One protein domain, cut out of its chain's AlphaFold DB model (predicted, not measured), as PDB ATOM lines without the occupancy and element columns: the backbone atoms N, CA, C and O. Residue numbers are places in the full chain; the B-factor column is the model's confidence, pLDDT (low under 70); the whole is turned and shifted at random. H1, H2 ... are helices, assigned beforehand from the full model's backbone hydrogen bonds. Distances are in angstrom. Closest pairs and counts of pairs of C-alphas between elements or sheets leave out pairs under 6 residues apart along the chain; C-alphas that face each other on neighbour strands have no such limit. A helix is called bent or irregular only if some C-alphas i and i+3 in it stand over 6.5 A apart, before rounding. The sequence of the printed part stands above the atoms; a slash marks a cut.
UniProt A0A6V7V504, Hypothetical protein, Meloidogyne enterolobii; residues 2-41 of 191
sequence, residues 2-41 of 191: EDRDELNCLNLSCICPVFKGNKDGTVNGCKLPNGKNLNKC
ATOM      1  N   GLU A   2     -10.457 -46.331  19.334       54.06
ATOM      2  CA  GLU A   2      -9.766 -47.626  19.291       54.06
ATOM      3  C   GLU A   2      -8.353 -47.531  18.683       54.06
ATOM      4  O   GLU A   2      -7.628 -48.511  18.732       54.06
ATOM      5  N   ASP A   3      -7.916 -46.349  18.221       69.19
ATOM      6  CA  ASP A   3      -6.672 -46.201  17.442       69.19
ATOM      7  C   ASP A   3      -5.479 -45.576  18.206       69.19
ATOM      8  O   ASP A   3      -4.485 -45.195  17.592       69.19
ATOM      9  N   ARG A   4      -5.562 -45.405  19.537       87.94
ATOM     10  CA  ARG A   4      -4.470 -44.840  20.369       87.94
ATOM     11  C   ARG A   4      -4.041 -45.823  21.462       87.94
ATOM     12  O   ARG A   4      -4.423 -45.686  22.629       87.94
ATOM     13  N   ASP A   5      -3.266 -46.830  21.067       89.94
ATOM     14  CA  ASP A   5      -2.800 -47.930  21.924       89.94
ATOM     15  C   ASP A   5      -2.061 -47.468  23.187       89.94
ATOM     16  O   ASP A   5      -2.178 -48.074  24.253       89.94
ATOM     17  N   GLU A   6      -1.330 -46.359  23.108       92.75
ATOM     18  CA  GLU A   6      -0.575 -45.801  24.222       92.75
ATOM     19  C   GLU A   6      -1.451 -45.383  25.405       92.75
ATOM     20  O   GLU A   6      -0.993 -45.407  26.549       92.75
ATOM     21  N   LEU A   7      -2.723 -45.047  25.172       94.56
ATOM     22  CA  LEU A   7      -3.643 -44.653  26.241       94.56
ATOM     23  C   LEU A   7      -4.083 -45.854  27.094       94.56
ATOM     24  O   LEU A   7      -4.499 -45.679  28.246       94.56
ATOM     25  N   ASN A   8      -3.919 -47.070  26.566       93.50
ATOM     26  CA  ASN A   8      -4.176 -48.325  27.271       93.50
ATOM     27  C   ASN A   8      -2.982 -48.780  28.125       93.50
ATOM     28  O   ASN A   8      -3.108 -49.706  28.929       93.50
ATOM     29  N   CYS A   9      -1.828 -48.122  28.010       94.88
ATOM     30  CA  CYS A   9      -0.655 -48.481  28.789       94.88
ATOM     31  C   CYS A   9      -0.819 -48.220  30.292       94.88
ATOM     32  O   CYS A   9      -1.402 -47.224  30.738       94.88
ATOM     33  N   LEU A  10      -0.235 -49.123  31.087       93.75
ATOM     34  CA  LEU A  10      -0.281 -49.103  32.557       93.75
ATOM     35  C   LEU A  10       1.096 -48.901  33.211       93.75
ATOM     36  O   LEU A  10       1.192 -48.793  34.432       93.75
ATOM     37  N   ASN A  11       2.174 -48.872  32.423       95.25
ATOM     38  CA  ASN A  11       3.544 -48.728  32.915       95.25
ATOM     39  C   ASN A  11       4.448 -48.015  31.894       95.25
ATOM     40  O   ASN A  11       4.068 -47.831  30.734       95.25
ATOM     41  N   LEU A  12       5.645 -47.607  32.333       96.19
ATOM     42  CA  LEU A  12       6.561 -46.817  31.498       96.19
ATOM     43  C   LEU A  12       7.154 -47.624  30.336       96.19
ATOM     44  O   LEU A  12       7.380 -47.077  29.261       96.19
ATOM     45  N   SER A  13       7.358 -48.931  30.525       96.94
ATOM     46  CA  SER A  13       7.843 -49.821  29.465       96.94
ATOM     47  C   SER A  13       6.836 -49.933  28.311       96.94
ATOM     48  O   SER A  13       7.218 -49.968  27.141       96.94
ATOM     49  N   CYS A  14       5.534 -49.915  28.611       96.88
ATOM     50  CA  CYS A  14       4.463 -49.937  27.617       96.88
ATOM     51  C   CYS A  14       4.442 -48.664  26.761       96.88
ATOM     52  O   CYS A  14       4.460 -48.781  25.540       96.88
ATOM     53  N   ILE A  15       4.487 -47.472  27.377       96.25
ATOM     54  CA  ILE A  15       4.481 -46.188  26.643       96.25
ATOM     55  C   ILE A  15       5.828 -45.853  25.987       96.25
ATOM     56  O   ILE A  15       5.912 -44.911  25.211       96.25
ATOM     57  N   CYS A  16       6.894 -46.598  26.283       96.75
ATOM     58  CA  CYS A  16       8.243 -46.305  25.799       96.75
ATOM     59  C   CYS A  16       8.362 -46.073  24.273       96.75
ATOM     60  O   CYS A  16       9.048 -45.123  23.879       96.75
ATOM     61  N   PRO A  17       7.688 -46.860  23.402       95.25
ATOM     62  CA  PRO A  17       7.753 -46.660  21.954       95.25
ATOM     63  C   PRO A  17       7.209 -45.304  21.489       95.25
ATOM     64  O   PRO A  17       7.712 -44.773  20.502       95.25
ATOM     65  N   VAL A  18       6.253 -44.713  22.219       94.56
ATOM     66  CA  VAL A  18       5.710 -43.369  21.933       94.56
ATOM     67  C   VAL A  18       6.829 -42.330  21.928       94.56
ATOM     68  O   VAL A  18       6.898 -41.476  21.051       94.56
ATOM     69  N   PHE A  19       7.769 -42.464  22.865       95.69
ATOM     70  CA  PHE A  19       8.917 -41.570  23.018       95.69
ATOM     71  C   PHE A  19      10.170 -42.071  22.288       95.69
ATOM     72  O   PHE A  19      11.283 -41.642  22.595       95.69
ATOM     73  N   LYS A  20      10.008 -43.019  21.350       95.50
ATOM     74  CA  LYS A  20      11.100 -43.650  20.586       95.50
ATOM     75  C   LYS A  20      12.190 -44.250  21.487       95.50
ATOM     76  O   LYS A  20      13.359 -44.305  21.109       95.50
ATOM     77  N   GLY A  21      11.816 -44.648  22.702       95.81
ATOM     78  CA  GLY A  21      12.731 -45.216  23.678       95.81
ATOM     79  C   GLY A  21      12.918 -46.721  23.504       95.81
ATOM     80  O   GLY A  21      12.113 -47.409  22.877       95.81
ATOM     81  N   ASN A  22      13.974 -47.240  24.124       97.38
ATOM     82  CA  ASN A  22      14.282 -48.663  24.183       97.38
ATOM     83  C   ASN A  22      13.922 -49.230  25.558       97.38
ATOM     84  O   ASN A  22      14.313 -48.680  26.588       97.38
ATOM     85  N   LYS A  23      13.196 -50.347  25.570       96.81
ATOM     86  CA  LYS A  23      12.831 -51.072  26.795       96.81
ATOM     87  C   LYS A  23      14.038 -51.869  27.298       96.81
ATOM     88  O   LYS A  23      14.761 -52.440  26.486       96.81
ATOM     89  N   ASP A  24      14.230 -51.954  28.613       91.94
ATOM     90  CA  ASP A  24      15.324 -52.735  29.231       91.94
ATOM     91  C   ASP A  24      14.882 -54.112  29.776       91.94
ATOM     92  O   ASP A  24      15.680 -54.840  30.361       91.94
ATOM     93  N   GLY A  25      13.607 -54.473  29.586       90.50
ATOM     94  CA  GLY A  25      13.004 -55.714  30.089       90.50
ATOM     95  C   GLY A  25      12.320 -55.589  31.455       90.50
ATOM     96  O   GLY A  25      11.579 -56.491  31.841       90.50
ATOM     97  N   THR A  26      12.483 -54.473  32.171       94.94
ATOM     98  CA  THR A  26      11.777 -54.213  33.434       94.94
ATOM     99  C   THR A  26      10.422 -53.524  33.218       94.94
ATOM    100  O   THR A  26      10.161 -52.908  32.182       94.94
ATOM    101  N   VAL A  27       9.539 -53.589  34.227       93.50
ATOM    102  CA  VAL A  27       8.166 -53.036  34.166       93.50
ATOM    103  C   VAL A  27       8.146 -51.537  33.841       93.50
ATOM    104  O   VAL A  27       7.254 -51.068  33.139       93.50
ATOM    105  N   ASN A  28       9.127 -50.776  34.327       95.06
ATOM    106  CA  ASN A  28       9.223 -49.330  34.101       95.06
ATOM    107  C   ASN A  28      10.471 -48.929  33.303       95.06
ATOM    108  O   ASN A  28      10.816 -47.752  33.253       95.06
ATOM    109  N   GLY A  29      11.132 -49.900  32.686       96.50
ATOM    110  CA  GLY A  29      12.359 -49.694  31.945       96.50
ATOM    111  C   GLY A  29      12.128 -49.054  30.596       96.50
ATOM    112  O   GLY A  29      11.545 -49.675  29.705       96.50
ATOM    113  N   CYS A  30      12.601 -47.826  30.436       97.44
ATOM    114  CA  CYS A  30      12.572 -47.127  29.165       97.44
ATOM    115  C   CYS A  30      13.716 -46.117  29.084       97.44
ATOM    116  O   CYS A  30      13.747 -45.143  29.837       97.44
ATOM    117  N   LYS A  31      14.636 -46.337  28.144       97.50
ATOM    118  CA  LYS A  31      15.751 -45.440  27.848       97.50
ATOM    119  C   LYS A  31      15.445 -44.623  26.600       97.50
ATOM    120  O   LYS A  31      15.295 -45.177  25.514       97.50
ATOM    121  N   LEU A  32      15.349 -43.311  26.762       96.31
ATOM    122  CA  LEU A  32      15.026 -42.356  25.705       96.31
ATOM    123  C   LEU A  32      16.210 -42.155  24.738       96.31
ATOM    124  O   LEU A  32      17.358 -42.411  25.115       96.31
ATOM    125  N   PRO A  33      15.973 -41.629  23.519       95.12
ATOM    126  CA  PRO A  33      17.035 -41.352  22.544       95.12
ATOM    127  C   PRO A  33      18.148 -40.430  23.060       95.12
ATOM    128  O   PRO A  33      19.301 -40.565  22.664       95.12
ATOM    129  N   ASN A  34      17.821 -39.517  23.978       92.88
ATOM    130  CA  ASN A  34      18.781 -38.615  24.620       92.88
ATOM    131  C   ASN A  34      19.602 -39.282  25.748       92.88
ATOM    132  O   ASN A  34      20.336 -38.604  26.461       92.88
ATOM    133  N   GLY A  35      19.451 -40.594  25.949       93.50
ATOM    134  CA  GLY A  35      20.161 -41.376  26.958       93.50
ATOM    135  C   GLY A  35      19.555 -41.337  28.363       93.50
ATOM    136  O   GLY A  35      19.972 -42.144  29.195       93.50
ATOM    137  N   LYS A  36      18.573 -40.464  28.632       94.31
ATOM    138  CA  LYS A  36      17.863 -40.408  29.919       94.31
ATOM    139  C   LYS A  36      16.864 -41.556  30.050       94.31
ATOM    140  O   LYS A  36      16.341 -42.061  29.059       94.31
ATOM    141  N   ASN A  37      16.538 -41.917  31.286       95.12
ATOM    142  CA  ASN A  37      15.418 -42.813  31.554       95.12
ATOM    143  C   ASN A  37      14.106 -42.025  31.563       95.12
ATOM    144  O   ASN A  37      14.035 -40.936  32.134       95.12
ATOM    145  N   LEU A  38      13.060 -42.598  30.970       96.12
ATOM    146  CA  LEU A  38      11.701 -42.112  31.155       96.12
ATOM    147  C   LEU A  38      11.281 -42.421  32.594       96.12
ATOM    148  O   LEU A  38      11.252 -43.580  32.998       96.12
ATOM    149  N   ASN A  39      10.934 -41.390  33.358       94.69
ATOM    150  CA  ASN A  39      10.495 -41.535  34.744       94.69
ATOM    151  C   ASN A  39       9.001 -41.235  34.899       94.69
ATOM    152  O   ASN A  39       8.357 -40.662  34.008       94.69
ATOM    153  N   LYS A  40       8.444 -41.637  36.050       93.62
ATOM    154  CA  LYS A  40       7.111 -41.200  36.481       93.62
ATOM    155  C   LYS A  40       7.136 -39.698  36.746       93.62
ATOM    156  O   LYS A  40       8.134 -39.173  37.232       93.62
ATOM    157  N   CYS A  41       6.024 -39.041  36.450       94.69
ATOM    158  CA  CYS A  41       5.882 -37.621  36.701       94.69
ATOM    159  C   CYS A  41       5.763 -37.307  38.194       94.69
ATOM    160  O   CYS A  41       5.044 -37.992  38.923       94.69
TER     161      CYS A  41
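Overview. This is residues 2 to 41 of the 191 residues of the protein "Hypothetical protein" of Meloidogyne enterolobii (UniProt A0A6V7V504). There is little regular structure here: two short helices, H1 then H2, are followed by a long looping stretch, residues 20 to 41. H2 lies between H1 and most of these loops along the longest axis. The printed part has 40 residues, 12 of them in the two named helices, with no named strand; the class is all helix. The whole is compact, with a radius of gyration of the C-alphas of 9.8 A, and elongated, spanning 31 by 20 by 17 A.

Arrangement. H1, residues 5 to 8, and H2, residues 12 to 19, only just touch, with 3 pairs of C-alphas within 8 A; the closest are those of Glu 6 and Ile 15, 5.6 A apart. A tight link joins them. H1 is too short for an O i to N i+4 pair; H2 has 1 of 4 within hydrogen-bond range, and 4 of 5 O i to N i+3 pairs.

Along the chain. H1 begins at C-alpha 5 (-2.800, -47.930, 21.924) and is 5.5 A long. H2, 10.2 A, ends at C-alpha 19 (8.917, -41.570, 23.018); it is irregular, with C-alphas 14 and 17 7.3 A apart.

Size, cuts and confidence. The farthest C-alphas, of Glu 2 and Gly 35, are 31.5 A apart. The printed part has no cut. Residues 2 to 3 have pLDDT under 70.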